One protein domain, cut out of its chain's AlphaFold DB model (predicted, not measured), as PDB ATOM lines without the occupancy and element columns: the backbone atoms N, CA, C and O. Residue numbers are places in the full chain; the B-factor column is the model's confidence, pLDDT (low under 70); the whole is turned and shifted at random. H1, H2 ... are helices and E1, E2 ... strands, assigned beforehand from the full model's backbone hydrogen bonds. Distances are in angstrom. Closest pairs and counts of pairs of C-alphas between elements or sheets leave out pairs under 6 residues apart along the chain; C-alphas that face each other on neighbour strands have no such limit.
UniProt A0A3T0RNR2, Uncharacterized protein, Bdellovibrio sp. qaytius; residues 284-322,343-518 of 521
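What this domain is: This is residues 284 to 322 and 343 to 518 of the 521 residues of an uncharacterized protein of Bdellovibrio sp. qaytius (UniProt A0A3T0RNR2). A rod built along one very long helix, H1, with H4 folded back side by side with its first half and H10 crossing H4. Beside this pair, short helices gather round H7, near the middle, and the small hairpin E1 and E2 lies along H1; H2 lies out toward the far end of H1. The printed part has 215 residues, with ten named helices and two strands in the order H1 to H6, E1, E2, H7 to H10; the class is mostly helix and the two-stranded sheet, E1 - E2, is antiparallel. It is only just compact, close to loose, with a radius of gyration of the C-alphas of 19.9 A, and spans 69 by 33 by 26 A.

Where its parts are: H1, residues 284 to 322, starts with C-alpha 284 at (13.533, -36.564, -32.322) and is 57.2 A long. H2 is residues 343 to 349, H3 362 to 368, and H4 371 to 394, 34.3 A long. H5 is residues 402 to 411, 14.7 A long, and H6 419 to 425. E1, residues 439 to 442, and E2, residues 445 to 448, are each 9.9 A long. H7 is residues 449 to 457, H8 469 to 472 and H9 482 to 486. H10, residues 499 to 516, is 25.6 A long and ends with C-alpha 516 at (12.494, -46.320, -42.647).

How they stand to each other: H1, with residues 284 to 299 alone, touches H4 at a shallow tilt of 19 degrees, opposite ways; the closest C-alphas, of Ile 285 and Ala 384, are 4.8 A apart. H1 also touches H3 (Val 306 and Tyr 368, closest C-alphas, 5.9 A) and H8 (Val 303 and Ile 469, 6.8 A). H2 and H1 are near each other. In the hairpin E1 and E2, N 440 and O 447 are within hydrogen-bond range at 2.9 A. H7 touches H5, closest C-alphas Ile 411 and Ala 450 at 4.2 A, and H6, Ser 423 and Arg 454 at 6.1 A. H10 touches H4 at a steep tilt of 59 degrees, closest C-alphas Leu 383 and Thr 506 at 5.8 A. H9 touches no helix. Every O i to N i+4 pair is within hydrogen-bond range in H1, H2, H3, H4, H6, H7, H9 and H10; H5 has 5 of 6, and H8 is too short for such a pair.

The domain as a whole: The C-alphas farthest apart, of Gln 322 and Gly 518, are 71.7 A apart. Residues 323 to 342 are not printed, and C-alphas 322 and 343 across the cut are 15.7 A apart. The links H2 to H3, H6 to E1, H7 to H8 and H9 to H10 are long. The mean pLDDT of the printed part is 86.4; residues 343 to 357, 427 to 429 and 491 to 496 are under 70.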
ATOM      1  N   VAL A 284      13.784 -35.290 -33.023       94.25
ATOM      2  CA  VAL A 284      13.533 -36.564 -32.322       94.25
ATOM      3  C   VAL A 284      14.143 -36.517 -30.918       94.25
ATOM      4  O   VAL A 284      13.454 -36.788 -29.935       94.25
ATOM      5  N   ILE A 285      15.419 -36.127 -30.802       96.38
ATOM      6  CA  ILE A 285      16.112 -36.023 -29.507       96.38
ATOM      7  C   ILE A 285      15.422 -34.987 -28.614       96.38
ATOM      8  O   ILE A 285      15.171 -35.250 -27.438       96.38
ATOM      9  N   GLU A 286      15.068 -33.818 -29.157       95.75
ATOM     10  CA  GLU A 286      14.361 -32.784 -28.402       95.75
ATOM     11  C   GLU A 286      13.000 -33.269 -27.887       95.75
ATOM     12  O   GLU A 286      12.661 -33.020 -26.727       95.75
ATOM     13  N   ARG A 287      12.220 -33.960 -28.723       95.06
ATOM     14  CA  ARG A 287      10.923 -34.519 -28.339       95.06
ATOM     15  C   ARG A 287      11.077 -35.566 -27.245       95.06
ATOM     16  O   ARG A 287      10.389 -35.460 -26.239       95.06
ATOM     17  N   LEU A 288      12.013 -36.503 -27.377       95.31
ATOM     18  CA  LEU A 288      12.260 -37.520 -26.350       95.31
ATOM     19  C   LEU A 288      12.687 -36.899 -25.010       95.31
ATOM     20  O   LEU A 288      12.220 -37.320 -23.955       95.31
ATOM     21  N   LEU A 289      13.514 -35.849 -25.029       97.00
ATOM     22  CA  LEU A 289      13.888 -35.120 -23.812       97.00
ATOM     23  C   LEU A 289      12.729 -34.289 -23.234       97.00
ATOM     24  O   LEU A 289      12.659 -34.091 -22.017       97.00
ATOM     25  N   ARG A 290      11.808 -33.806 -24.075       95.25
ATOM     26  CA  ARG A 290      10.559 -33.163 -23.641       95.25
ATOM     27  C   ARG A 290       9.620 -34.176 -22.987       95.25
ATOM     28  O   ARG A 290       9.130 -33.893 -21.899       95.25
ATOM     29  N   ASP A 291       9.449 -35.349 -23.590       92.88
ATOM     30  CA  ASP A 291       8.663 -36.460 -23.043       92.88
ATOM     31  C   ASP A 291       9.218 -36.889 -21.680       92.88
ATOM     32  O   ASP A 291       8.479 -36.945 -20.699       92.88
ATOM     33  N   ALA A 292      10.540 -37.069 -21.585       95.31
ATOM     34  CA  ALA A 292      11.232 -37.321 -20.324       95.31
ATOM     35  C   ALA A 292      10.957 -36.214 -19.289       95.31
ATOM     36  O   ALA A 292      10.697 -36.492 -18.120       95.31
ATOM     37  N   CYS A 293      10.974 -34.942 -19.696       95.75
ATOM     38  CA  CYS A 293      10.665 -33.830 -18.796       95.75
ATOM     39  C   CYS A 293       9.219 -33.864 -18.287       95.75
ATOM     40  O   CYS A 293       8.958 -33.554 -17.122       95.75
ATOM     41  N   ASP A 294       8.271 -34.230 -19.143       92.50
ATOM     42  CA  ASP A 294       6.870 -34.329 -18.759       92.50
ATOM     43  C   ASP A 294       6.622 -35.547 -17.853       92.50
ATOM     44  O   ASP A 294       5.882 -35.416 -16.876       92.50
ATOM     45  N   ASP A 295       7.312 -36.673 -18.070       92.62
ATOM     46  CA  ASP A 295       7.320 -37.810 -17.137       92.62
ATOM     47  C   ASP A 295       7.914 -37.418 -15.770       92.62
ATOM     48  O   ASP A 295       7.357 -37.777 -14.731       92.62
ATOM     49  N   VAL A 296       8.978 -36.604 -15.738       95.00
ATOM     50  CA  VAL A 296       9.528 -36.038 -14.490       95.00
ATOM     51  C   VAL A 296       8.480 -35.185 -13.774       95.00
ATOM     52  O   VAL A 296       8.261 -35.368 -12.577       95.00
ATOM     53  N   LYS A 297       7.787 -34.275 -14.467       93.12
ATOM     54  CA  LYS A 297       6.738 -33.438 -13.849       93.12
ATOM     55  C   LYS A 297       5.565 -34.266 -13.327       93.12
ATOM     56  O   LYS A 297       5.061 -33.991 -12.241       93.12
ATOM     57  N   GLN A 298       5.140 -35.285 -14.072       89.81
ATOM     58  CA  GLN A 298       4.097 -36.209 -13.621       89.81
ATOM     59  C   GLN A 298       4.535 -36.983 -12.384       89.81
ATOM     60  O   GLN A 298       3.766 -37.129 -11.437       89.81
ATOM     61  N   ARG A 299       5.789 -37.437 -12.362       91.81
ATOM     62  CA  ARG A 299       6.382 -38.096 -11.203       91.81
ATOM     63  C   ARG A 299       6.412 -37.182  -9.978       91.81
ATOM     64  O   ARG A 299       6.157 -37.668  -8.885       91.81
ATOM     65  N   ILE A 300       6.679 -35.882 -10.140       92.94
ATOM     66  CA  ILE A 300       6.589 -34.903  -9.038       92.94
ATOM     67  C   ILE A 300       5.177 -34.880  -8.462       92.94
ATOM     68  O   ILE A 300       5.034 -34.985  -7.249       92.94
ATOM     69  N   GLY A 301       4.156 -34.799  -9.322       88.31
ATOM     70  CA  GLY A 301       2.755 -34.866  -8.900       88.31
ATOM     71  C   GLY A 301       2.453 -36.137  -8.106       88.31
ATOM     72  O   GLY A 301       2.026 -36.047  -6.965       88.31
ATOM     73  N   ALA A 302       2.800 -37.305  -8.653       86.62
ATOM     74  CA  ALA A 302       2.562 -38.592  -7.995       86.62
ATOM     75  C   ALA A 302       3.316 -38.745  -6.655       86.62
ATOM     76  O   ALA A 302       2.806 -39.347  -5.714       86.62
ATOM     77  N   VAL A 303       4.540 -38.208  -6.552       91.19
ATOM     78  CA  VAL A 303       5.300 -38.176  -5.290       91.19
ATOM     79  C   VAL A 303       4.653 -37.227  -4.280       91.19
ATOM     80  O   VAL A 303       4.642 -37.536  -3.098       91.19
ATOM     81  N   GLN A 304       4.114 -36.090  -4.716       89.75
ATOM     82  CA  GLN A 304       3.443 -35.157  -3.813       89.75
ATOM     83  C   GLN A 304       2.109 -35.721  -3.306       89.75
ATOM     84  O   GLN A 304       1.835 -35.625  -2.116       89.75
ATOM     85  N   GLU A 305       1.335 -36.381  -4.172       85.12
ATOM     86  CA  GLU A 305       0.049 -37.002  -3.819       85.12
ATOM     87  C   GLU A 305       0.181 -38.004  -2.664       85.12
ATOM     88  O   GLU A 305      -0.635 -38.001  -1.744       85.12
ATOM     89  N   VAL A 306       1.235 -38.830  -2.654       87.19
ATOM     90  CA  VAL A 306       1.445 -39.776  -1.546       87.19
ATOM     91  C   VAL A 306       1.845 -39.085  -0.243       87.19
ATOM     92  O   VAL A 306       1.489 -39.554   0.837       87.19
ATOM     93  N   GLU A 307       2.568 -37.971  -0.313       87.62
ATOM     94  CA  GLU A 307       2.947 -37.201   0.874       87.62
ATOM     95  C   GLU A 307       1.751 -36.457   1.466       87.62
ATOM     96  O   GLU A 307       1.582 -36.436   2.688       87.62
ATOM     97  N   ASP A 308       0.886 -35.917   0.609       85.44
ATOM     98  CA  ASP A 308      -0.376 -35.306   1.016       85.44
ATOM     99  C   ASP A 308      -1.282 -36.359   1.675       85.44
ATOM    100  O   ASP A 308      -1.737 -36.153   2.801       85.44
ATOM    101  N   PHE A 309      -1.409 -37.548   1.073       83.94
ATOM    102  CA  PHE A 309      -2.127 -38.680   1.667       83.94
ATOM    103  C   PHE A 309      -1.567 -39.082   3.043       83.94
ATOM    104  O   PHE A 309      -2.315 -39.224   4.013       83.94
ATOM    105  N   LYS A 310      -0.241 -39.236   3.178       83.69
ATOM    106  CA  LYS A 310       0.402 -39.549   4.471       83.69
ATOM    107  C   LYS A 310       0.099 -38.477   5.524       83.69
ATOM    108  O   LYS A 310      -0.108 -38.803   6.696       83.69
ATOM    109  N   LYS A 311       0.080 -37.201   5.127       86.50
ATOM    110  CA  LYS A 311      -0.243 -36.078   6.011       86.50
ATOM    111  C   LYS A 311      -1.705 -36.117   6.455       86.50
ATOM    112  O   LYS A 311      -1.956 -35.964   7.648       86.50
ATOM    113  N   GLU A 312      -2.636 -36.357   5.536       82.69
ATOM    114  CA  GLU A 312      -4.069 -36.485   5.828       82.69
ATOM    115  C   GLU A 312      -4.343 -37.612   6.822       82.69
ATOM    116  O   GLU A 312      -4.979 -37.383   7.851       82.69
ATOM    117  N   VAL A 313      -3.765 -38.794   6.588       80.75
ATOM    118  CA  VAL A 313      -3.823 -39.928   7.521       80.75
ATOM    119  C   VAL A 313      -3.308 -39.525   8.901       80.75
ATOM    120  O   VAL A 313      -3.972 -39.768   9.907       80.75
ATOM    121  N   LYS A 314      -2.129 -38.896   8.974       83.56
ATOM    122  CA  LYS A 314      -1.533 -38.489  10.254       83.56
ATOM    123  C   LYS A 314      -2.431 -37.504  11.005       83.56
ATOM    124  O   LYS A 314      -2.587 -37.622  12.218       83.56
ATOM    125  N   THR A 315      -3.022 -36.542  10.298       84.19
ATOM    126  CA  THR A 315      -3.971 -35.582  10.873       84.19
ATOM    127  C   THR A 315      -5.244 -36.273  11.365       84.19
ATOM    128  O   THR A 315      -5.701 -35.968  12.466       84.19
ATOM    129  N   ALA A 316      -5.788 -37.227  10.604       78.25
ATOM    130  CA  ALA A 316      -6.963 -37.998  11.002       78.25
ATOM    131  C   ALA A 316      -6.702 -38.833  12.269       78.25
ATOM    132  O   ALA A 316      -7.495 -38.778  13.209       78.25
ATOM    133  N   LEU A 317      -5.557 -39.522  12.338       78.44
ATOM    134  CA  LEU A 317      -5.144 -40.299  13.513       78.44
ATOM    135  C   LEU A 317      -4.954 -39.416  14.754       78.44
ATOM    136  O   LEU A 317      -5.447 -39.749  15.827       78.44
ATOM    137  N   ALA A 318      -4.307 -38.255  14.609       83.25
ATOM    138  CA  ALA A 318      -4.141 -37.312  15.716       83.25
ATOM    139  C   ALA A 318      -5.491 -36.789  16.239       83.25
ATOM    140  O   ALA A 318      -5.691 -36.676  17.447       83.25
ATOM    141  N   LYS A 319      -6.447 -36.510  15.342       82.81
ATOM    142  CA  LYS A 319      -7.813 -36.111  15.719       82.81
ATOM    143  C   LYS A 319      -8.541 -37.239  16.457       82.81
ATOM    144  O   LYS A 319      -9.237 -36.975  17.432       82.81
ATOM    145  N   GLN A 320      -8.363 -38.488  16.025       78.75
ATOM    146  CA  GLN A 320      -8.929 -39.658  16.697       78.75
ATOM    147  C   GLN A 320      -8.365 -39.829  18.116       78.75
ATOM    148  O   GLN A 320      -9.133 -40.050  19.050       78.75
ATOM    149  N   GLU A 321      -7.051 -39.680  18.298       83.25
ATOM    150  CA  GLU A 321      -6.392 -39.754  19.610       83.25
ATOM    151  C   GLU A 321      -6.864 -38.636  20.555       83.25
ATOM    152  O   GLU A 321      -7.162 -38.891  21.724       83.25
ATOM    153  N   GLN A 322      -7.018 -37.407  20.047       83.31
ATOM    154  CA  GLN A 322      -7.592 -36.283  20.799       83.31
ATOM    155  C   GLN A 322      -9.041 -36.537  21.235       83.31
ATOM    156  O   GLN A 322      -9.408 -36.221  22.364       83.31
ATOM    157  N   ILE A 343     -15.476 -41.519   7.601       58.00
ATOM    158  CA  ILE A 343     -14.019 -41.427   7.397       58.00
ATOM    159  C   ILE A 343     -13.294 -42.531   8.174       58.00
ATOM    160  O   ILE A 343     -12.430 -43.207   7.628       58.00
ATOM    161  N   LEU A 344     -13.644 -42.764   9.442       61.34
ATOM    162  CA  LEU A 344     -13.041 -43.823  10.258       61.34
ATOM    163  C   LEU A 344     -13.423 -45.216   9.759       61.34
ATOM    164  O   LEU A 344     -12.606 -46.127   9.835       61.34
ATOM    165  N   LYS A 345     -14.635 -45.407   9.240       65.31
ATOM    166  CA  LYS A 345     -15.088 -46.651   8.616       65.31
ATOM    167  C   LYS A 345     -14.369 -46.875   7.299       65.31
ATOM    168  O   LYS A 345     -13.977 -47.998   7.047       65.31
ATOM    169  N   GLU A 346     -14.123 -45.859   6.485       61.44
ATOM    170  CA  GLU A 346     -13.314 -45.983   5.271       61.44
ATOM    171  C   GLU A 346     -11.849 -46.288   5.628       61.44
ATOM    172  O   GLU A 346     -11.280 -47.248   5.109       61.44
ATOM    173  N   LEU A 347     -11.296 -45.583   6.626       57.41
ATOM    174  CA  LEU A 347      -9.952 -45.805   7.167       57.41
ATOM    175  C   LEU A 347      -9.769 -47.172   7.852       57.41
ATOM    176  O   LEU A 347      -8.638 -47.654   7.904       57.41
ATOM    177  N   SER A 348     -10.839 -47.780   8.387       56.03
ATOM    178  CA  SER A 348     -10.808 -49.068   9.109       56.03
ATOM    179  C   SER A 348     -11.340 -50.271   8.321       56.03
ATOM    180  O   SER A 348     -10.938 -51.401   8.606       56.03
ATOM    181  N   SER A 349     -12.239 -50.064   7.350       50.88
ATOM    182  CA  SER A 349     -12.807 -51.115   6.485       50.88
ATOM    183  C   SER A 349     -11.915 -51.422   5.288       50.88
ATOM    184  O   SER A 349     -11.818 -52.579   4.876       50.88
ATOM    185  N   GLU A 350     -11.162 -50.439   4.800       50.88
ATOM    186  CA  GLU A 350      -9.850 -50.723   4.247       50.88
ATOM    187  C   GLU A 350      -8.912 -50.831   5.459       50.88
ATOM    188  O   GLU A 350      -8.961 -49.986   6.338       50.88
ATOM    189  N   LYS A 351      -8.049 -51.847   5.577       46.59
ATOM    190  CA  LYS A 351      -6.951 -51.833   6.571       46.59
ATOM    191  C   LYS A 351      -5.918 -50.766   6.175       46.59
ATOM    192  O   LYS A 351      -4.768 -51.081   5.870       46.59
ATOM    193  N   THR A 352      -6.351 -49.519   6.054       47.53
ATOM    194  CA  THR A 352      -5.563 -48.382   5.626       47.53
ATOM    195  C   THR A 352      -4.949 -47.718   6.830       47.53
ATOM    196  O   THR A 352      -5.611 -47.120   7.667       47.53
ATOM    197  N   ALA A 353      -3.631 -47.711   6.756       46.00
ATOM    198  CA  ALA A 353      -2.791 -46.702   7.334       46.00
ATOM    199  C   ALA A 353      -2.492 -46.857   8.815       46.00
ATOM    200  O   ALA A 353      -3.134 -47.547   9.601       46.00
ATOM    201  N   LEU A 354      -1.337 -46.306   9.111       46.97
ATOM    202  CA  LEU A 354      -0.490 -46.818  10.131       46.97
ATOM    203  C   LEU A 354       0.037 -45.635  10.933       46.97
ATOM    204  O   LEU A 354       0.655 -44.736  10.352       46.97
ATOM    205  N   PRO A 355      -0.204 -45.606  12.248       44.91
ATOM    206  CA  PRO A 355       0.545 -44.762  13.156       44.91
ATOM    207  C   PRO A 355       1.983 -45.300  13.260       44.91
ATOM    208  O   PRO A 355       2.181 -46.458  13.604       44.91
ATOM    209  N   ASN A 356       2.974 -44.439  13.004       52.16
ATOM    210  CA  ASN A 356       4.422 -44.644  13.198       52.16
ATOM    211  C   ASN A 356       5.070 -45.854  12.474       52.16
ATOM    212  O   ASN A 356       4.882 -47.005  12.848       52.16
ATOM    213  N   ASN A 357       5.975 -45.581  11.523       61.25
ATOM    214  CA  ASN A 357       6.911 -46.563  10.936       61.25
ATOM    215  C   ASN A 357       6.301 -47.765  10.210       61.25
ATOM    216  O   ASN A 357       6.809 -48.882  10.257       61.25
ATOM    217  N   GLN A 358       5.206 -47.556   9.509       74.75
ATOM    218  CA  GLN A 358       4.432 -48.678   9.030       74.75
ATOM    219  C   GLN A 358       3.997 -48.410   7.571       74.75
ATOM    220  O   GLN A 358       3.773 -47.277   7.140       74.75
ATOM    221  N   CYS A 359       3.973 -49.483   6.785       84.69
ATOM    222  CA  CYS A 359       4.053 -49.507   5.324       84.69
ATOM    223  C   CYS A 359       2.730 -49.364   4.576       84.69
ATOM    224  O   CYS A 359       1.740 -49.994   4.933       84.69
ATOM    225  N   LEU A 360       2.725 -48.659   3.444       84.94
ATOM    226  CA  LEU A 360       1.571 -48.657   2.544       84.94
ATOM    227  C   LEU A 360       1.178 -50.089   2.152       84.94
ATOM    228  O   LEU A 360       2.019 -50.878   1.727       84.94
ATOM    229  N   VAL A 361      -0.111 -50.407   2.281       82.56
ATOM    230  CA  VAL A 361      -0.686 -51.682   1.825       82.56
ATOM    231  C   VAL A 361      -0.662 -51.779   0.301       82.56
ATOM    232  O   VAL A 361      -0.674 -50.748  -0.365       82.56
ATOM    233  N   TYR A 362      -0.710 -52.999  -0.247       82.12
ATOM    234  CA  TYR A 362      -0.600 -53.273  -1.691       82.12
ATOM    235  C   TYR A 362      -1.382 -52.294  -2.576       82.12
ATOM    236  O   TYR A 362      -0.793 -51.657  -3.436       82.12
ATOM    237  N   LYS A 363      -2.684 -52.110  -2.320       79.75
ATOM    238  CA  LYS A 363      -3.556 -51.233  -3.122       79.75
ATOM    239  C   LYS A 363      -3.041 -49.788  -3.189       79.75
ATOM    240  O   LYS A 363      -2.982 -49.193  -4.259       79.75
ATOM    241  N   ARG A 364      -2.620 -49.232  -2.047       82.62
ATOM    242  CA  ARG A 364      -2.066 -47.868  -1.963       82.62
ATOM    243  C   ARG A 364      -0.630 -47.812  -2.473       82.62
ATOM    244  O   ARG A 364      -0.229 -46.819  -3.068       82.62
ATOM    245  N   PHE A 365       0.146 -48.870  -2.255       86.75
ATOM    246  CA  PHE A 365       1.482 -48.988  -2.815       86.75
ATOM    247  C   PHE A 365       1.421 -48.937  -4.341       86.75
ATOM    248  O   PHE A 365       2.104 -48.114  -4.934       86.75
ATOM    249  N   ASP A 366       0.578 -49.760  -4.960       82.12
ATOM    250  CA  ASP A 366       0.387 -49.814  -6.408       82.12
ATOM    251  C   ASP A 366      -0.006 -48.434  -6.955       82.12
ATOM    252  O   ASP A 366       0.684 -47.890  -7.818       82.12
ATOM    253  N   GLN A 367      -0.996 -47.794  -6.321       81.69
ATOM    254  CA  GLN A 367      -1.461 -46.444  -6.647       81.69
ATOM    255  C   GLN A 367      -0.351 -45.375  -6.635       81.69
ATOM    256  O   GLN A 367      -0.286 -44.546  -7.546       81.69
ATOM    257  N   TYR A 368       0.505 -45.364  -5.610       86.38
ATOM    258  CA  TYR A 368       1.490 -44.295  -5.382       86.38
ATOM    259  C   TYR A 368       2.919 -44.636  -5.840       86.38
ATOM    260  O   TYR A 368       3.840 -43.801  -5.808       86.38
ATOM    261  N   SER A 369       3.143 -45.876  -6.262       88.50
ATOM    262  CA  SER A 369       4.404 -46.297  -6.854       88.50
ATOM    263  C   SER A 369       4.614 -45.635  -8.225       88.50
ATOM    264  O   SER A 369       3.680 -45.189  -8.895       88.50
ATOM    265  N   THR A 370       5.874 -45.510  -8.649       91.25
ATOM    266  CA  THR A 370       6.213 -44.923  -9.962       91.25
ATOM    267  C   THR A 370       6.947 -45.840 -10.947       91.25
ATOM    268  O   THR A 370       7.531 -45.295 -11.879       91.25
ATOM    269  N   PRO A 371       6.912 -47.188 -10.859       89.00
ATOM    270  CA  PRO A 371       7.762 -48.044 -11.694       89.00
ATOM    271  C   PRO A 371       7.535 -47.813 -13.194       89.00
ATOM    272  O   PRO A 371       8.490 -47.629 -13.943       89.00
ATOM    273  N   SER A 372       6.279 -47.709 -13.637       83.56
ATOM    274  CA  SER A 372       5.967 -47.459 -15.048       83.56
ATOM    275  C   SER A 372       6.394 -46.065 -15.513       83.56
ATOM    276  O   SER A 372       6.755 -45.898 -16.674       83.56
ATOM    277  N   ARG A 373       6.351 -45.051 -14.636       88.38
ATOM    278  CA  ARG A 373       6.796 -43.683 -14.967       88.38
ATOM    279  C   ARG A 373       8.315 -43.619 -15.053       88.38
ATOM    280  O   ARG A 373       8.848 -43.037 -15.990       88.38
ATOM    281  N   ASP A 374       8.984 -44.275 -14.112       92.12
ATOM    282  CA  ASP A 374      10.437 -44.369 -14.057       92.12
ATOM    283  C   ASP A 374      10.955 -45.093 -15.311       92.12
ATOM    284  O   ASP A 374      11.871 -44.591 -15.965       92.12
ATOM    285  N   LYS A 375      10.300 -46.194 -15.720       89.00
ATOM    286  CA  LYS A 375      10.650 -46.924 -16.948       89.00
ATOM    287  C   LYS A 375      10.506 -46.073 -18.203       89.00
ATOM    288  O   LYS A 375      11.417 -46.056 -19.022       89.00
ATOM    289  N   ARG A 376       9.401 -45.337 -18.353       89.56
ATOM    290  CA  ARG A 376       9.219 -44.445 -19.511       89.56
ATOM    291  C   ARG A 376      10.256 -43.330 -19.552       89.56
ATOM    292  O   ARG A 376      10.817 -43.074 -20.614       89.56
ATOM    293  N   LEU A 377      10.535 -42.713 -18.402       93.88
ATOM    294  CA  LEU A 377      11.582 -41.707 -18.271       93.88
ATOM    295  C   LEU A 377      12.932 -42.276 -18.720       93.88
ATOM    296  O   LEU A 377      13.645 -41.642 -19.495       93.88
ATOM    297  N   PHE A 378      13.267 -43.484 -18.275       94.06
ATOM    298  CA  PHE A 378      14.493 -44.157 -18.681       94.06
ATOM    299  C   PHE A 378      14.546 -44.443 -20.174       94.06
ATOM    300  O   PHE A 378      15.524 -44.064 -20.814       94.06
ATOM    301  N   ASP A 379      13.496 -45.040 -20.732       91.25
ATOM    302  CA  ASP A 379      13.429 -45.384 -22.153       91.25
ATOM    303  C   ASP A 379      13.576 -44.138 -23.027       91.25
ATOM    304  O   ASP A 379      14.336 -44.139 -23.993       91.25
ATOM    305  N   ALA A 380      12.911 -43.038 -22.658       94.00
ATOM    306  CA  ALA A 380      13.010 -41.773 -23.372       94.00
ATOM    307  C   ALA A 380      14.438 -41.201 -23.338       94.00
ATOM    308  O   ALA A 380      14.957 -40.777 -24.371       94.00
ATOM    309  N   VAL A 381      15.095 -41.216 -22.173       96.56
ATOM    310  CA  VAL A 381      16.468 -40.705 -22.019       96.56
ATOM    311  C   VAL A 381      17.486 -41.608 -22.724       96.56
ATOM    312  O   VAL A 381      18.400 -41.095 -23.371       96.56
ATOM    313  N   MET A 382      17.329 -42.931 -22.642       95.56
ATOM    314  CA  MET A 382      18.178 -43.898 -23.345       95.56
ATOM    315  C   MET A 382      18.043 -43.772 -24.857       95.56
ATOM    316  O   MET A 382      19.052 -43.685 -25.552       95.56
ATOM    317  N   LEU A 383      16.818 -43.691 -25.374       94.38
ATOM    318  CA  LEU A 383      16.589 -43.543 -26.805       94.38
ATOM    319  C   LEU A 383      17.098 -42.186 -27.319       94.38
ATOM    320  O   LEU A 383      17.728 -42.124 -28.375       94.38
ATOM    321  N   ALA A 384      16.912 -41.104 -26.552       97.00
ATOM    322  CA  ALA A 384      17.476 -39.791 -26.877       97.00
ATOM    323  C   ALA A 384      19.009 -39.836 -26.950       97.00
ATOM    324  O   ALA A 384      19.604 -39.279 -27.876       97.00
ATOM    325  N   ARG A 385      19.647 -40.532 -25.999       97.19
ATOM    326  CA  ARG A 385      21.093 -40.769 -26.012       97.19
ATOM    327  C   ARG A 385      21.503 -41.515 -27.271       97.19
ATOM    328  O   ARG A 385      22.434 -41.096 -27.948       97.19
ATOM    329  N   ALA A 386      20.813 -42.604 -27.583       96.19
ATOM    330  CA  ALA A 386      21.156 -43.471 -28.693       96.19
ATOM    331  C   ALA A 386      21.096 -42.701 -30.033       96.19
ATOM    332  O   ALA A 386      22.061 -42.736 -30.797       96.19
ATOM    333  N   TYR A 387      20.041 -41.909 -30.270       96.56
ATOM    334  CA  TYR A 387      19.949 -41.033 -31.446       96.56
ATOM    335  C   TYR A 387      21.032 -39.949 -31.477       96.56
ATOM    336  O   TYR A 387      21.560 -39.633 -32.542       96.56
ATOM    337  N   PHE A 388      21.389 -39.378 -30.325       97.50
ATOM    338  CA  PHE A 388      22.467 -38.394 -30.248       97.50
ATOM    339  C   PHE A 388      23.825 -39.004 -30.623       97.50
ATOM    340  O   PHE A 388      24.576 -38.409 -31.396       97.50
ATOM    341  N   VAL A 389      24.120 -40.208 -30.125       96.56
ATOM    342  CA  VAL A 389      25.338 -40.960 -30.458       96.56
ATOM    343  C   VAL A 389      25.379 -41.308 -31.945       96.56
ATOM    344  O   VAL A 389      26.405 -41.087 -32.589       96.56
ATOM    345  N   ASP A 390      24.277 -41.813 -32.503       95.81
ATOM    346  CA  ASP A 390      24.181 -42.153 -33.927       95.81
ATOM    347  C   ASP A 390      24.386 -40.922 -34.823       95.81
ATOM    348  O   ASP A 390      25.203 -40.945 -35.744       95.81
ATOM    349  N   ALA A 391      23.740 -39.800 -34.495       96.00
ATOM    350  CA  ALA A 391      23.905 -38.539 -35.213       96.00
ATOM    351  C   ALA A 391      25.353 -38.029 -35.181       96.00
ATOM    352  O   ALA A 391      25.885 -37.598 -36.203       96.00
ATOM    353  N   LEU A 392      26.027 -38.102 -34.027       96.81
ATOM    354  CA  LEU A 392      27.433 -37.712 -33.922       96.81
ATOM    355  C   LEU A 392      28.348 -38.615 -34.759       96.81
ATOM    356  O   LEU A 392      29.299 -38.108 -35.350       96.81
ATOM    357  N   LYS A 393      28.065 -39.920 -34.838       95.69
ATOM    358  CA  LYS A 393      28.849 -40.871 -35.641       95.69
ATOM    359  C   LYS A 393      28.639 -40.679 -37.142       95.69
ATOM    360  O   LYS A 393      29.605 -40.691 -37.896       95.69
ATOM    361  N   THR A 394      27.393 -40.504 -37.572       94.25
ATOM    362  CA  THR A 394      27.019 -40.479 -38.997       94.25
ATOM    363  C   THR A 394      27.145 -39.092 -39.620       94.25
ATOM    364  O   THR A 394      27.557 -38.952 -40.770       94.25
ATOM    365  N   GLN A 395      26.803 -38.049 -38.865       94.88
ATOM    366  CA  GLN A 395      26.712 -36.677 -39.360       94.88
ATOM    367  C   GLN A 395      27.701 -35.736 -38.665       94.88
ATOM    368  O   GLN A 395      27.989 -34.671 -39.204       94.88
ATOM    369  N   GLY A 396      28.266 -36.101 -37.513       95.38
ATOM    370  CA  GLY A 396      29.151 -35.227 -36.741       95.38
ATOM    371  C   GLY A 396      28.415 -34.056 -36.079       95.38
ATOM    372  O   GLY A 396      27.190 -34.013 -35.999       95.38
ATOM    373  N   ALA A 397      29.172 -33.059 -35.611       94.75
ATOM    374  CA  ALA A 397      28.620 -31.889 -34.916       94.75
ATOM    375  C   ALA A 397      27.638 -31.060 -35.772       94.75
ATOM    376  O   ALA A 397      26.740 -30.430 -35.222       94.75
ATOM    377  N   LYS A 398      27.769 -31.105 -37.108       95.06
ATOM    378  CA  LYS A 398      26.911 -30.375 -38.063       95.06
ATOM    379  C   LYS A 398      25.446 -30.833 -38.078       95.06
ATOM    380  O   LYS A 398      24.620 -30.140 -38.658       95.06
ATOM    381  N   ALA A 399      25.112 -31.963 -37.447       93.81
ATOM    382  CA  ALA A 399      23.721 -32.392 -37.265       93.81
ATOM    383  C   ALA A 399      22.913 -31.452 -36.351       93.81
ATOM    384  O   ALA A 399      21.686 -31.540 -36.291       93.81
ATOM    385  N   PHE A 400      23.596 -30.570 -35.616       96.75
ATOM    386  CA  PHE A 400      23.016 -29.747 -34.568       96.75
ATOM    387  C   PHE A 400      23.436 -28.287 -34.712       96.75
ATOM    388  O   PHE A 400      24.521 -27.973 -35.194       96.75
ATOM    389  N   THR A 401      22.599 -27.380 -34.209       96.75
ATOM    390  CA  THR A 401      23.046 -26.012 -33.923       96.75
ATOM    391  C   THR A 401      23.978 -26.014 -32.711       96.75
ATOM    392  O   THR A 401      23.854 -26.875 -31.834       96.75
ATOM    393  N   ASP A 402      24.864 -25.021 -32.597       96.81
ATOM    394  CA  ASP A 402      25.809 -24.916 -31.472       96.81
ATOM    395  C   ASP A 402      25.119 -24.974 -30.104       96.81
ATOM    396  O   ASP A 402      25.605 -25.615 -29.171       96.81
ATOM    397  N   VAL A 403      23.960 -24.319 -29.980       96.62
ATOM    398  CA  VAL A 403      23.169 -24.322 -28.743       96.62
ATOM    399  C   VAL A 403      22.651 -25.726 -28.442       96.62
ATOM    400  O   VAL A 403      22.810 -26.199 -27.318       96.62
ATOM    401  N   ARG A 404      22.080 -26.427 -29.431       96.75
ATOM    402  CA  ARG A 404      21.546 -27.786 -29.240       96.75
ATOM    403  C   ARG A 404      22.641 -28.787 -28.915       96.75
ATOM    404  O   ARG A 404      22.488 -29.556 -27.972       96.75
ATOM    405  N   LEU A 405      23.773 -28.719 -29.610       97.31
ATOM    406  CA  LEU A 405      24.921 -29.569 -29.318       97.31
ATOM    407  C   LEU A 405      25.408 -29.381 -27.876       97.31
ATOM    408  O   LEU A 405      25.657 -30.366 -27.184       97.31
ATOM    409  N   LYS A 406      25.497 -28.133 -27.394       96.81
ATOM    410  CA  LYS A 406      25.868 -27.824 -26.001       96.81
ATOM    411  C   LYS A 406      24.839 -28.344 -24.996       96.81
ATOM    412  O   LYS A 406      25.227 -28.907 -23.976       96.81
ATOM    413  N   GLN A 407      23.545 -28.193 -25.280       96.75
ATOM    414  CA  GLN A 407      22.476 -28.726 -24.429       96.75
ATOM    415  C   GLN A 407      22.520 -30.260 -24.350       96.75
ATOM    416  O   GLN A 407      22.451 -30.820 -23.258       96.75
ATOM    417  N   PHE A 408      22.686 -30.950 -25.481       97.19
ATOM    418  CA  PHE A 408      22.761 -32.411 -25.510       97.19
ATOM    419  C   PHE A 408      24.041 -32.930 -24.858       97.19
ATOM    420  O   PHE A 408      23.958 -33.840 -24.042       97.19
ATOM    421  N   ARG A 409      25.200 -32.295 -25.094       96.19
ATOM    422  CA  ARG A 409      26.458 -32.630 -24.397       96.19
ATOM    423  C   ARG A 409      26.409 -32.373 -22.894       96.19
ATOM    424  O   ARG A 409      27.158 -32.992 -22.152       96.19
ATOM    425  N   LYS A 410      25.536 -31.486 -22.415       95.38
ATOM    426  CA  LYS A 410      25.328 -31.331 -20.973       95.38
ATOM    427  C   LYS A 410      24.688 -32.580 -20.352       95.38
ATOM    428  O   LYS A 410      25.042 -32.948 -19.238       95.38
ATOM    429  N   ILE A 411      23.748 -33.214 -21.054       96.19
ATOM    430  CA  ILE A 411      23.034 -34.416 -20.584       96.19
ATOM    431  C   ILE A 411      23.857 -35.680 -20.861       96.19
ATOM    432  O   ILE A 411      23.949 -36.569 -20.014       96.19
ATOM    433  N   PHE A 412      24.460 -35.735 -22.048       96.38
ATOM    434  CA  PHE A 412      25.266 -36.834 -22.560       96.38
ATOM    435  C   PHE A 412      26.718 -36.360 -22.707       96.38
ATOM    436  O   PHE A 412      27.142 -35.951 -23.787       96.38
ATOM    437  N   SER A 413      27.453 -36.326 -21.594       94.69
ATOM    438  CA  SER A 413      28.773 -35.682 -21.488       94.69
ATOM    439  C   SER A 413      29.869 -36.411 -22.258       94.69
ATOM    440  O   SER A 413      30.735 -35.757 -22.836       94.69
ATOM    441  N   ASN A 414      29.791 -37.742 -22.305       95.56
ATOM    442  CA  ASN A 414      30.755 -38.616 -22.976       95.56
ATOM    443  C   ASN A 414      29.996 -39.617 -23.874       95.56
ATOM    444  O   ASN A 414      29.886 -40.799 -23.532       95.56
ATOM    445  N   PRO A 415      29.363 -39.145 -24.969       95.44
ATOM    446  CA  PRO A 415      28.505 -39.970 -25.827       95.44
ATOM    447  C   PRO A 415      29.265 -41.101 -26.541       95.44
ATOM    448  O   PRO A 415      28.658 -42.065 -26.994       95.44
ATOM    449  N   GLU A 416      30.588 -41.012 -26.638       95.25
ATOM    450  CA  GLU A 416      31.461 -42.054 -27.182       95.25
ATOM    451  C   GLU A 416      31.619 -43.289 -26.280       95.25
ATOM    452  O   GLU A 416      32.017 -44.346 -26.769       95.25
ATOM    453  N   LEU A 417      31.311 -43.176 -24.985       95.81
ATOM    454  CA  LEU A 417      31.345 -44.298 -24.044       95.81
ATOM    455  C   LEU A 417      30.038 -45.100 -24.095       95.81
ATOM    456  O   LEU A 417      29.057 -44.654 -24.684       95.81
ATOM    457  N   SER A 418      29.977 -46.263 -23.444       95.44
ATOM    458  CA  SER A 418      28.682 -46.908 -23.147       95.44
ATOM    459  C   SER A 418      27.879 -46.094 -22.128       95.44
ATOM    460  O   SER A 418      28.449 -45.327 -21.339       95.44
ATOM    461  N   ALA A 419      26.557 -46.283 -22.082       94.19
ATOM    462  CA  ALA A 419      25.699 -45.614 -21.097       94.19
ATOM    463  C   ALA A 419      26.155 -45.889 -19.649       94.19
ATOM    464  O   ALA A 419      26.131 -44.996 -18.796       94.19
ATOM    465  N   LYS A 420      26.635 -47.112 -19.391       92.94
ATOM    466  CA  LYS A 420      27.164 -47.569 -18.102       92.94
ATOM    467  C   LYS A 420      28.474 -46.890 -17.719       92.94
ATOM    468  O   LYS A 420      28.580 -46.364 -16.612       92.94
ATOM    469  N   GLN A 421      29.445 -46.847 -18.631       94.12
ATOM    470  CA  GLN A 421      30.722 -46.158 -18.405       94.12
ATOM    471  C   GLN A 421      30.517 -44.655 -18.201       94.12
ATOM    472  O   GLN A 421      31.060 -44.075 -17.265       94.12
ATOM    473  N   GLU A 422      29.685 -44.026 -19.032       93.25
ATOM    474  CA  GLU A 422      29.360 -42.608 -18.897       93.25
ATOM    475  C   GLU A 422      28.693 -42.311 -17.541       93.25
ATOM    476  O   GLU A 422      29.041 -41.344 -16.861       93.25
ATOM    477  N   SER A 423      27.749 -43.159 -17.118       89.62
ATOM    478  CA  SER A 423      27.090 -43.051 -15.813       89.62
ATOM    479  C   SER A 423      28.082 -43.187 -14.654       89.62
ATOM    480  O   SER A 423      27.963 -42.460 -13.668       89.62
ATOM    481  N   ALA A 424      29.090 -44.055 -14.778       88.69
ATOM    482  CA  ALA A 424      30.134 -44.235 -13.772       88.69
ATOM    483  C   ALA A 424      31.070 -43.018 -13.652       88.69
ATOM    484  O   ALA A 424      31.437 -42.662 -12.541       88.69
ATOM    485  N   LEU A 425      31.398 -42.336 -14.755       88.06
ATOM    486  CA  LEU A 425      32.314 -41.181 -14.746       88.06
ATOM    487  C   LEU A 425      31.664 -39.859 -14.316       88.06
ATOM    488  O   LEU A 425      32.354 -38.929 -13.894       88.06
ATOM    489  N   ASN A 426      30.341 -39.743 -14.432       78.19
ATOM    490  CA  ASN A 426      29.614 -38.535 -14.049       78.19
ATOM    491  C   ASN A 426      29.461 -38.430 -12.521       78.19
ATOM    492  O   ASN A 426      28.366 -38.592 -11.993       78.19
ATOM    493  N   ASP A 427      30.550 -38.141 -11.806       66.75
ATOM    494  CA  ASP A 427      30.547 -37.969 -10.342       66.75
ATOM    495  C   ASP A 427      30.145 -36.565  -9.873       66.75
ATOM    496  O   ASP A 427      29.922 -36.342  -8.684       66.75
ATOM    497  N   LYS A 428      30.025 -35.602 -10.792       63.91
ATOM    498  CA  LYS A 428      29.654 -34.222 -10.460       63.91
ATOM    499  C   LYS A 428      28.153 -34.006 -10.617       63.91
ATOM    500  O   LYS A 428      27.598 -34.253 -11.684       63.91
ATOM    501  N   THR A 429      27.524 -33.470  -9.572       68.50
ATOM    502  CA  THR A 429      26.165 -32.924  -9.636       68.50
ATOM    503  C   THR A 429      26.097 -31.868 -10.737       68.50
ATOM    504  O   THR A 429      26.849 -30.889 -10.708       68.50
ATOM    505  N   SER A 430      25.205 -32.051 -11.711       73.44
ATOM    506  CA  SER A 430      24.960 -31.024 -12.727       73.44
ATOM    507  C   SER A 430      24.159 -29.883 -12.105       73.44
ATOM    508  O   SER A 430      23.034 -30.079 -11.647       73.44
ATOM    509  N   LEU A 431      24.733 -28.678 -12.085       83.94
ATOM    510  CA  LEU A 431      24.001 -27.480 -11.683       83.94
ATOM    511  C   LEU A 431      23.112 -27.005 -12.834       83.94
ATOM    512  O   LEU A 431      23.556 -26.875 -13.981       83.94
ATOM    513  N   ALA A 432      21.854 -26.703 -12.517       88.00
ATOM    514  CA  ALA A 432      20.920 -26.151 -13.485       88.00
ATOM    515  C   ALA A 432      21.411 -24.782 -14.002       88.00
ATOM    516  O   ALA A 432      21.711 -23.888 -13.216       88.00
ATOM    517  N   ASN A 433      21.479 -24.607 -15.325       91.69
ATOM    518  CA  ASN A 433      21.924 -23.374 -15.992       91.69
ATOM    519  C   ASN A 433      21.192 -23.193 -17.335       91.69
ATOM    520  O   ASN A 433      20.338 -24.010 -17.683       91.69
ATOM    521  N   GLU A 434      21.493 -22.143 -18.100       92.75
ATOM    522  CA  GLU A 434      20.895 -21.805 -19.407       92.75
ATOM    523  C   GLU A 434      20.903 -22.943 -20.443       92.75
ATOM    524  O   GLU A 434      20.031 -22.975 -21.307       92.75
ATOM    525  N   LEU A 435      21.799 -23.924 -20.307       93.62
ATOM    526  CA  LEU A 435      21.868 -25.107 -21.168       93.62
ATOM    527  C   LEU A 435      21.030 -26.295 -20.664       93.62
ATOM    528  O   LEU A 435      20.912 -27.302 -21.357       93.62
ATOM    529  N   SER A 436      20.454 -26.224 -19.464       94.94
ATOM    530  CA  SER A 436      19.603 -27.290 -18.929       94.94
ATOM    531  C   SER A 436      18.297 -27.405 -19.710       94.94
ATOM    532  O   SER A 436      17.457 -26.503 -19.665       94.94
ATOM    533  N   ILE A 437      18.088 -28.561 -20.337       92.19
ATOM    534  CA  ILE A 437      16.769 -28.999 -20.796       92.19
ATOM    535  C   ILE A 437      16.052 -29.574 -19.577       92.19
ATOM    536  O   ILE A 437      16.617 -30.421 -18.897       92.19
ATOM    537  N   CYS A 438      14.829 -29.112 -19.309       94.69
ATOM    538  CA  CYS A 438      14.046 -29.452 -18.120       94.69
ATOM    539  C   CYS A 438      14.713 -29.045 -16.798       94.69
ATOM    540  O   CYS A 438      15.724 -29.607 -16.392       94.69
ATOM    541  N   ARG A 439      14.119 -28.086 -16.089       95.69
ATOM    542  CA  ARG A 439      14.509 -27.754 -14.716       95.69
ATOM    543  C   ARG A 439      13.314 -27.980 -13.819       95.69
ATOM    544  O   ARG A 439      12.231 -27.473 -14.108       95.69
ATOM    545  N   VAL A 440      13.518 -28.723 -12.746       95.12
ATOM    546  CA  VAL A 440      12.479 -29.005 -11.764       95.12
ATOM    547  C   VAL A 440      13.004 -28.770 -10.363       95.12
ATOM    548  O   VAL A 440      14.200 -28.891 -10.100       95.12
ATOM    549  N   ARG A 441      12.094 -28.431  -9.455       94.25
ATOM    550  CA  ARG A 441      12.402 -28.261  -8.041       94.25
ATOM    551  C   ARG A 441      11.830 -29.431  -7.258       94.25
ATOM    552  O   ARG A 441      10.623 -29.647  -7.284       94.25
ATOM    553  N   ILE A 442      12.696 -30.152  -6.555       91.25
ATOM    554  CA  ILE A 442      12.344 -31.280  -5.692       91.25
ATOM    555  C   ILE A 442      12.676 -30.894  -4.253       91.25
ATOM    556  O   ILE A 442      13.841 -30.861  -3.854       91.25
ATOM    557  N   GLY A 443      11.659 -30.543  -3.468       88.31
ATOM    558  CA  GLY A 443      11.864 -29.974  -2.136       88.31
ATOM    559  C   GLY A 443      12.729 -28.704  -2.194       88.31
ATOM    560  O   GLY A 443      12.295 -27.650  -2.672       88.31
ATOM    561  N   LYS A 444      13.970 -28.799  -1.702       89.25
ATOM    562  CA  LYS A 444      14.956 -27.704  -1.726       89.25
ATOM    563  C   LYS A 444      15.971 -27.809  -2.873       89.25
ATOM    564  O   LYS A 444      16.706 -26.852  -3.094       89.25
ATOM    565  N   GLU A 445      16.008 -28.925  -3.599       91.44
ATOM    566  CA  GLU A 445      16.956 -29.157  -4.692       91.44
ATOM    567  C   GLU A 445      16.394 -28.667  -6.032       91.44
ATOM    568  O   GLU A 445      15.215 -28.854  -6.330       91.44
ATOM    569  N   ASN A 446      17.254 -28.069  -6.860       93.69
ATOM    570  CA  ASN A 446      16.962 -27.798  -8.267       93.69
ATOM    571  C   ASN A 446      17.689 -28.844  -9.109       93.69
ATOM    572  O   ASN A 446      18.918 -28.864  -9.130       93.69
ATOM    573  N   LEU A 447      16.932 -29.697  -9.791       94.69
ATOM    574  CA  LEU A 447      17.469 -30.739 -10.658       94.69
ATOM    575  C   LEU A 447      17.253 -30.348 -12.115       94.69
ATOM    576  O   LEU A 447      16.228 -29.758 -12.471       94.69
ATOM    577  N   ASP A 448      18.209 -30.707 -12.964       95.88
ATOM    578  CA  ASP A 448      18.027 -30.690 -14.408       95.88
ATOM    579  C   ASP A 448      18.062 -32.095 -15.013       95.88
ATOM    580  O   ASP A 448      18.317 -33.076 -14.313       95.88
ATOM    581  N   MET A 449      17.784 -32.207 -16.315       96.56
ATOM    582  CA  MET A 449      17.753 -33.509 -16.987       96.56
ATOM    583  C   MET A 449      19.088 -34.264 -16.915       96.56
ATOM    584  O   MET A 449      19.077 -35.491 -16.884       96.56
ATOM    585  N   ALA A 450      20.231 -33.575 -16.841       95.75
ATOM    586  CA  ALA A 450      21.531 -34.234 -16.714       95.75
ATOM    587  C   ALA A 450      21.678 -34.908 -15.340       95.75
ATOM    588  O   ALA A 450      22.064 -36.076 -15.254       95.75
ATOM    589  N   GLU A 451      21.294 -34.210 -14.268       95.50
ATOM    590  CA  GLU A 451      21.286 -34.774 -12.916       95.50
ATOM    591  C   GLU A 451      20.232 -35.882 -12.760       95.50
ATOM    592  O   GLU A 451      20.512 -36.925 -12.166       95.50
ATOM    593  N   ILE A 452      19.044 -35.713 -13.349       95.56
ATOM    594  CA  ILE A 452      18.002 -36.751 -13.360       95.56
ATOM    595  C   ILE A 452      18.498 -38.002 -14.091       95.56
ATOM    596  O   ILE A 452      18.403 -39.095 -13.537       95.56
ATOM    597  N   LYS A 453      19.091 -37.856 -15.285       95.69
ATOM    598  CA  LYS A 453      19.708 -38.954 -16.047       95.69
ATOM    599  C   LYS A 453      20.779 -39.666 -15.228       95.69
ATOM    600  O   LYS A 453      20.792 -40.893 -15.189       95.69
ATOM    601  N   ARG A 454      21.649 -38.921 -14.536       94.12
ATOM    602  CA  ARG A 454      22.691 -39.491 -13.667       94.12
ATOM    603  C   ARG A 454      22.081 -40.366 -12.569       94.12
ATOM    604  O   ARG A 454      22.484 -41.516 -12.416       94.12
ATOM    605  N   ARG A 455      21.097 -39.848 -11.824       93.44
ATOM    606  CA  ARG A 455      20.428 -40.601 -10.746       93.44
ATOM    607  C   ARG A 455      19.673 -41.810 -11.288       93.44
ATOM    608  O   ARG A 455      19.738 -42.884 -10.701       93.44
ATOM    609  N   LEU A 456      19.007 -41.652 -12.425       93.62
ATOM    610  CA  LEU A 456      18.261 -42.715 -13.088       93.62
ATOM    611  C   LEU A 456      19.177 -43.855 -13.556       93.62
ATOM    612  O   LEU A 456      18.924 -45.007 -13.223       93.62
ATOM    613  N   PHE A 457      20.279 -43.549 -14.247       93.75
ATOM    614  CA  PHE A 457      21.205 -44.562 -14.780       93.75
ATOM    615  C   PHE A 457      22.059 -45.214 -13.688       93.75
ATOM    616  O   PHE A 457      22.582 -46.306 -13.876       93.75
ATOM    617  N   ARG A 458      22.206 -44.567 -12.527       91.75
ATOM    618  CA  ARG A 458      22.801 -45.174 -11.325       91.75
ATOM    619  C   ARG A 458      21.769 -45.900 -10.458       91.75
ATOM    620  O   ARG A 458      22.106 -46.323  -9.357       91.75
ATOM    621  N   SER A 459      20.523 -46.008 -10.924       91.00
ATOM    622  CA  SER A 459      19.410 -46.626 -10.198       91.00
ATOM    623  C   SER A 459      19.220 -46.073  -8.783       91.00
ATOM    624  O   SER A 459      18.940 -46.796  -7.832       91.00
ATOM    625  N   GLN A 460      19.405 -44.759  -8.647       92.38
ATOM    626  CA  GLN A 460      19.233 -44.016  -7.399       92.38
ATOM    627  C   GLN A 460      17.792 -43.523  -7.226       92.38
ATOM    628  O   GLN A 460      17.402 -43.161  -6.122       92.38
ATOM    629  N   LEU A 461      16.983 -43.481  -8.292       92.94
ATOM    630  CA  LEU A 461      15.559 -43.172  -8.156       92.94
ATOM    631  C   LEU A 461      14.825 -44.360  -7.531       92.94
ATOM    632  O   LEU A 461      14.992 -45.495  -7.968       92.94
ATOM    633  N   SER A 462      13.974 -44.081  -6.547       92.44
ATOM    634  CA  SER A 462      13.135 -45.099  -5.916       92.44
ATOM    635  C   SER A 462      11.680 -44.949  -6.335       92.44
ATOM    636  O   SER A 462      11.094 -43.874  -6.189       92.44
ATOM    637  N   SER A 463      11.090 -46.046  -6.806       91.94
ATOM    638  CA  SER A 463       9.658 -46.158  -7.095       91.94
ATOM    639  C   SER A 463       8.822 -46.508  -5.858       91.94
ATOM    640  O   SER A 463       7.594 -46.495  -5.939       91.94
ATOM    641  N   ASN A 464       9.459 -46.797  -4.713       91.62
ATOM    642  CA  ASN A 464       8.790 -47.201  -3.477       91.62
ATOM    643  C   ASN A 464       8.087 -45.994  -2.828       91.62
ATOM    644  O   ASN A 464       8.764 -45.032  -2.467       91.62
ATOM    645  N   PRO A 465       6.755 -45.988  -2.664       92.00
ATOM    646  CA  PRO A 465       6.024 -44.878  -2.043       92.00
ATOM    647  C   PRO A 465       6.231 -44.738  -0.529       92.00
ATOM    648  O   PRO A 465       5.836 -43.727   0.048       92.00
ATOM    649  N   ASN A 466       6.907 -45.692   0.113       91.25
ATOM    650  CA  ASN A 466       7.333 -45.589   1.511       91.25
ATOM    651  C   ASN A 466       8.630 -44.777   1.698       91.25
ATOM    652  O   ASN A 466       8.997 -44.456   2.826       91.25
ATOM    653  N   GLU A 467       9.330 -44.427   0.615       91.94
ATOM    654  CA  GLU A 467      10.426 -43.456   0.684       91.94
ATOM    655  C   GLU A 467       9.900 -42.045   0.966       91.94
ATOM    656  O   GLU A 467       8.768 -41.709   0.617       91.94
ATOM    657  N   ASP A 468      10.747 -41.209   1.566       90.81
ATOM    658  CA  ASP A 468      10.511 -39.764   1.603       90.81
ATOM    659  C   ASP A 468      10.813 -39.120   0.237       90.81
ATOM    660  O   ASP A 468      11.400 -39.738  -0.658       90.81
ATOM    661  N   ILE A 469      10.436 -37.847   0.079       92.06
ATOM    662  CA  ILE A 469      10.633 -37.101  -1.171       92.06
ATOM    663  C   ILE A 469      12.093 -37.176  -1.645       92.06
ATOM    664  O   ILE A 469      12.342 -37.446  -2.815       92.06
ATOM    665  N   LEU A 470      13.083 -36.974  -0.772       91.75
ATOM    666  CA  LEU A 470      14.487 -36.969  -1.201       91.75
ATOM    667  C   LEU A 470      14.955 -38.359  -1.660       91.75
ATOM    668  O   LEU A 470      15.626 -38.463  -2.687       91.75
ATOM    669  N   GLY A 471      14.562 -39.425  -0.961       92.62
ATOM    670  CA  GLY A 471      14.843 -40.813  -1.334       92.62
ATOM    671  C   GLY A 471      14.187 -41.216  -2.650       92.62
ATOM    672  O   GLY A 471      14.837 -41.810  -3.508       92.62
ATOM    673  N   ARG A 472      12.935 -40.796  -2.881       93.75
ATOM    674  CA  ARG A 472      12.240 -40.985  -4.168       93.75
ATOM    675  C   ARG A 472      13.038 -40.408  -5.330       93.75
ATOM    676  O   ARG A 472      12.953 -40.932  -6.437       93.75
ATOM    677  N   TRP A 473      13.795 -39.338  -5.110       94.75
ATOM    678  CA  TRP A 473      14.586 -38.659  -6.134       94.75
ATOM    679  C   TRP A 473      16.088 -38.944  -6.044       94.75
ATOM    680  O   TRP A 473      16.864 -38.225  -6.666       94.75
ATOM    681  N   GLY A 474      16.518 -39.966  -5.301       92.50
ATOM    682  CA  GLY A 474      17.922 -40.379  -5.221       92.50
ATOM    683  C   GLY A 474      18.857 -39.397  -4.516       92.50
ATOM    684  O   GLY A 474      20.071 -39.486  -4.689       92.50
ATOM    685  N   GLY A 475      18.324 -38.473  -3.709       90.31
ATOM    686  CA  GLY A 475      19.122 -37.517  -2.931       90.31
ATOM    687  C   GLY A 475      20.023 -38.180  -1.879       90.31
ATOM    688  O   GLY A 475      21.028 -37.605  -1.478       90.31
ATOM    689  N   ARG A 476      19.713 -39.422  -1.475       86.81
ATOM    690  CA  ARG A 476      20.537 -40.254  -0.573       86.81
ATOM    691  C   ARG A 476      21.463 -41.236  -1.300       86.81
ATOM    692  O   ARG A 476      22.086 -42.089  -0.668       86.81
ATOM    693  N   GLY A 477      21.544 -41.160  -2.628       84.81
ATOM    694  CA  GLY A 477      22.203 -42.189  -3.427       84.81
ATOM    695  C   GLY A 477      21.485 -43.544  -3.292       84.81
ATOM    696  O   GLY A 477      20.259 -43.564  -3.345       84.81
ATOM    697  N   PRO A 478      22.208 -44.670  -3.139       80.94
ATOM    698  CA  PRO A 478      21.598 -46.001  -3.038       80.94
ATOM    699  C   PRO A 478      20.955 -46.289  -1.669       80.94
ATOM    700  O   PRO A 478      20.277 -47.305  -1.512       80.94
ATOM    701  N   ALA A 479      21.179 -45.437  -0.663       84.88
ATOM    702  CA  ALA A 479      20.634 -45.645   0.672       84.88
ATOM    703  C   ALA A 479      19.122 -45.365   0.702       84.88
ATOM    704  O   ALA A 479      18.667 -44.252   0.419       84.88
ATOM    705  N   LYS A 480      18.351 -46.382   1.092       85.94
ATOM    706  CA  LYS A 480      16.901 -46.291   1.314       85.94
ATOM    707  C   LYS A 480      16.584 -45.690   2.684       85.94
ATOM    708  O   LYS A 480      17.391 -45.851   3.603       85.94
ATOM    709  N   SER A 481      15.425 -45.048   2.853       85.50
ATOM    710  CA  SER A 481      14.950 -44.670   4.196       85.50
ATOM    711  C   SER A 481      14.776 -45.905   5.082       85.50
ATOM    712  O   SER A 481      14.509 -46.995   4.582       85.50
ATOM    713  N   GLU A 482      14.881 -45.737   6.401       86.19
ATOM    714  CA  GLU A 482      14.614 -46.819   7.360       86.19
ATOM    715  C   GLU A 482      13.234 -47.453   7.119       86.19
ATOM    716  O   GLU A 482      13.113 -48.673   7.019       86.19
ATOM    717  N   LEU A 483      12.212 -46.619   6.902       84.81
ATOM    718  CA  LEU A 483      10.864 -47.082   6.587       84.81
ATOM    719  C   LEU A 483      10.831 -47.912   5.295       84.81
ATOM    720  O   LEU A 483      10.299 -49.015   5.275       84.81
ATOM    721  N   ALA A 484      11.435 -47.426   4.211       85.69
ATOM    722  CA  ALA A 484      11.453 -48.141   2.938       85.69
ATOM    723  C   ALA A 484      12.248 -49.458   2.985       85.69
ATOM    724  O   ALA A 484      11.987 -50.336   2.164       85.69
ATOM    725  N   GLN A 485      13.198 -49.601   3.916       86.94
ATOM    726  CA  GLN A 485      13.917 -50.857   4.168       86.94
ATOM    727  C   GLN A 485      13.057 -51.877   4.921       86.94
ATOM    728  O   GLN A 485      13.152 -53.069   4.647       86.94
ATOM    729  N   GLN A 486      12.224 -51.412   5.854       88.69
ATOM    730  CA  GLN A 486      11.338 -52.264   6.653       88.69
ATOM    731  C   GLN A 486      10.070 -52.671   5.890       88.69
ATOM    732  O   GLN A 486       9.426 -53.661   6.237       88.69
ATOM    733  N   CYS A 487       9.708 -51.919   4.848       86.88
ATOM    734  CA  CYS A 487       8.472 -52.133   4.120       86.88
ATOM    735  C   CYS A 487       8.558 -53.150   2.988       86.88
ATOM    736  O   CYS A 487       9.519 -53.127   2.215       86.88
ATOM    737  N   PRO A 488       7.515 -53.993   2.822       83.38
ATOM    738  CA  PRO A 488       7.439 -54.879   1.679       83.38
ATOM    739  C   PRO A 488       7.421 -54.049   0.396       83.38
ATOM    740  O   PRO A 488       6.702 -53.055   0.269       83.38
ATOM    741  N   MET A 489       8.230 -54.485  -0.561       82.56
ATOM    742  CA  MET A 489       8.058 -54.108  -1.953       82.56
ATOM    743  C   MET A 489       7.003 -55.032  -2.542       82.56
ATOM    744  O   MET A 489       7.081 -56.248  -2.367       82.56
ATOM    745  N   PHE A 490       6.023 -54.461  -3.229       79.25
ATOM    746  CA  PHE A 490       5.037 -55.244  -3.949       79.25
ATOM    747  C   PHE A 490       5.345 -55.235  -5.445       79.25
ATOM    748  O   PHE A 490       5.629 -54.182  -6.015       79.25
ATOM    749  N   GLY A 491       5.261 -56.415  -6.060       69.50
ATOM    750  CA  GLY A 491       5.628 -56.631  -7.457       69.50
ATOM    751  C   GLY A 491       7.134 -56.774  -7.662       69.50
ATOM    752  O   GLY A 491       7.934 -56.571  -6.743       69.50
ATOM    753  N   ASP A 492       7.511 -57.131  -8.888       55.62
ATOM    754  CA  ASP A 492       8.907 -57.109  -9.298       55.62
ATOM    755  C   ASP A 492       9.400 -55.674  -9.155       55.62
ATOM    756  O   ASP A 492       8.983 -54.768  -9.885       55.62
ATOM    757  N   VAL A 493      10.263 -55.454  -8.156       52.84
ATOM    758  CA  VAL A 493      11.063 -54.239  -8.074       52.84
ATOM    759  C   VAL A 493      11.679 -54.108  -9.443       52.84
ATOM    760  O   VAL A 493      12.432 -54.993  -9.847       52.84
ATOM    761  N   TYR A 494      11.304 -53.051 -10.157       55.38
ATOM    762  CA  TYR A 494      11.926 -52.719 -11.419       55.38
ATOM    763  C   TYR A 494      13.442 -52.824 -11.209       55.38
ATOM    764  O   TYR A 494      14.019 -52.030 -10.458       55.38
ATOM    765  N   ASN A 495      14.040 -53.893 -11.744       54.84
ATOM    766  CA  ASN A 495      15.438 -54.215 -11.509       54.84
ATOM    767  C   ASN A 495      16.231 -53.046 -12.102       54.84
ATOM    768  O   ASN A 495      15.912 -52.673 -13.237       54.84
ATOM    769  N   PRO A 496      17.160 -52.414 -11.352       57.12
ATOM    770  CA  PRO A 496      18.020 -51.341 -11.841       57.12
ATOM    771  C   PRO A 496      18.368 -51.560 -13.306       57.12
ATOM    772  O   PRO A 496      18.951 -52.586 -13.646       57.12
ATOM    773  N   TYR A 497      17.918 -50.624 -14.143       72.12
ATOM    774  CA  TYR A 497      17.984 -50.683 -15.595       72.12
ATOM    775  C   TYR A 497      19.287 -51.335 -16.051       72.12
ATOM    776  O   TYR A 497      20.359 -50.761 -15.836       72.12
ATOM    777  N   ASP A 498      19.213 -52.524 -16.650       87.56
ATOM    778  CA  ASP A 498      20.375 -53.109 -17.307       87.56
ATOM    779  C   ASP A 498      20.717 -52.199 -18.490       87.56
ATOM    780  O   ASP A 498      20.097 -52.260 -19.553       87.56
ATOM    781  N   LEU A 499      21.650 -51.273 -18.249       90.19
ATOM    782  CA  LEU A 499      22.052 -50.259 -19.215       90.19
ATOM    783  C   LEU A 499      22.598 -50.901 -20.486       90.19
ATOM    784  O   LEU A 499      22.391 -50.346 -21.561       90.19
ATOM    785  N   ASP A 500      23.256 -52.055 -20.362       91.06
ATOM    786  CA  ASP A 500      23.863 -52.758 -21.486       91.06
ATOM    787  C   ASP A 500      22.755 -53.397 -22.347       91.06
ATOM    788  O   ASP A 500      22.731 -53.221 -23.568       91.06
ATOM    789  N   ALA A 501      21.769 -54.050 -21.716       90.50
ATOM    790  CA  ALA A 501      20.601 -54.593 -22.415       90.50
ATOM    791  C   ALA A 501      19.735 -53.496 -23.061       90.50
ATOM    792  O   ALA A 501      19.316 -53.631 -24.211       90.50
ATOM    793  N   ALA A 502      19.500 -52.388 -22.355       90.06
ATOM    794  CA  ALA A 502      18.735 -51.257 -22.874       90.06
ATOM    795  C   ALA A 502      19.450 -50.555 -24.037       90.06
ATOM    796  O   ALA A 502      18.818 -50.176 -25.024       90.06
ATOM    797  N   GLU A 503      20.775 -50.393 -23.958       90.75
ATOM    798  CA  GLU A 503      21.565 -49.852 -25.064       90.75
ATOM    799  C   GLU A 503      21.447 -50.768 -26.293       90.75
ATOM    800  O   GLU A 503      21.154 -50.273 -27.380       90.75
ATOM    801  N   ALA A 504      21.529 -52.093 -26.128       90.44
ATOM    802  CA  ALA A 504      21.315 -53.046 -27.220       90.44
ATOM    803  C   ALA A 504      19.898 -52.973 -27.833       90.44
ATOM    804  O   ALA A 504      19.762 -52.983 -29.058       90.44
ATOM    805  N   GLU A 505      18.850 -52.850 -27.011       88.44
ATOM    806  CA  GLU A 505      17.463 -52.690 -27.477       88.44
ATOM    807  C   GLU A 505      17.296 -51.405 -28.309       88.44
ATOM    808  O   GLU A 505      16.791 -51.447 -29.433       88.44
ATOM    809  N   THR A 506      17.810 -50.273 -27.815       90.75
ATOM    810  CA  THR A 506      17.725 -48.983 -28.529       90.75
ATOM    811  C   THR A 506      18.499 -48.962 -29.849       90.75
ATOM    812  O   THR A 506      18.075 -48.283 -30.785       90.75
ATOM    813  N   GLN A 507      19.586 -49.734 -29.988       89.31
ATOM    814  CA  GLN A 507      20.280 -49.871 -31.276       89.31
ATOM    815  C   GLN A 507      19.387 -50.512 -32.345       89.31
ATOM    816  O   GLN A 507      19.402 -50.073 -33.495       89.31
ATOM    817  N   SER A 508      18.565 -51.501 -31.975       86.00
ATOM    818  CA  SER A 508      17.594 -52.085 -32.908       86.00
ATOM    819  C   SER A 508      16.542 -51.060 -33.340       86.00
ATOM    820  O   SER A 508      16.153 -51.050 -34.509       86.00
ATOM    821  N   GLU A 509      16.092 -50.182 -32.438       86.81
ATOM    822  CA  GLU A 509      15.149 -49.113 -32.793       86.81
ATOM    823  C   GLU A 509      15.768 -48.096 -33.765       86.81
ATOM    824  O   GLU A 509      15.119 -47.703 -34.735       86.81
ATOM    825  N   ILE A 510      17.032 -47.711 -33.561       88.25
ATOM    826  CA  ILE A 510      17.748 -46.801 -34.473       88.25
ATOM    827  C   ILE A 510      17.912 -47.418 -35.857       88.25
ATOM    828  O   ILE A 510      17.702 -46.739 -36.859       88.25
ATOM    829  N   GLN A 511      18.263 -48.702 -35.936       87.25
ATOM    830  CA  GLN A 511      18.374 -49.402 -37.217       87.25
ATOM    831  C   GLN A 511      17.044 -49.377 -37.979       87.25
ATOM    832  O   GLN A 511      17.025 -49.085 -39.178       87.25
ATOM    833  N   ASN A 512      15.927 -49.595 -37.279       82.94
ATOM    834  CA  ASN A 512      14.589 -49.494 -37.861       82.94
ATOM    835  C   ASN A 512      14.284 -48.065 -38.333       82.94
ATOM    836  O   ASN A 512      13.781 -47.878 -39.442       82.94
ATOM    837  N   TYR A 513      14.628 -47.052 -37.532       85.12
ATOM    838  CA  TYR A 513      14.466 -45.646 -37.902       85.12
ATOM    839  C   TYR A 513      15.286 -45.277 -39.145       85.12
ATOM    840  O   TYR A 513      14.759 -44.648 -40.064       85.12
ATOM    841  N   ASN A 514      16.555 -45.683 -39.205       85.19
ATOM    842  CA  ASN A 514      17.441 -45.390 -40.330       85.19
ATOM    843  C   ASN A 514      16.982 -46.095 -41.613       85.19
ATOM    844  O   ASN A 514      16.978 -45.482 -42.682       85.19
ATOM    845  N   SER A 515      16.497 -47.335 -41.494       83.50
ATOM    846  CA  SER A 515      15.914 -48.088 -42.611       83.50
ATOM    847  C   SER A 515      14.645 -47.418 -43.147       83.50
ATOM    848  O   SER A 515      14.502 -47.231 -44.352       83.50
ATOM    849  N   ALA A 516      13.740 -46.987 -42.260       77.25
ATOM    850  CA  ALA A 516      12.494 -46.320 -42.647       77.25
ATOM    851  C   ALA A 516      12.720 -44.941 -43.289       77.25
ATOM    852  O   ALA A 516      11.909 -44.482 -44.091       77.25
ATOM    853  N   ASN A 517      13.819 -44.268 -42.941       78.38
ATOM    854  CA  ASN A 517      14.108 -42.912 -43.395       78.38
ATOM    855  C   ASN A 517      15.047 -42.827 -44.598       78.38
ATOM    856  O   ASN A 517      15.356 -41.703 -45.012       78.38
ATOM    857  N   GLY A 518      15.466 -43.969 -45.154       75.19
ATOM    858  CA  GLY A 518      16.395 -44.032 -46.282       75.19
ATOM    859  C   GLY A 518      17.780 -43.471 -45.951       75.19
ATOM    860  O   GLY A 518      18.471 -42.998 -46.845       75.19
TER     861      GLY A 518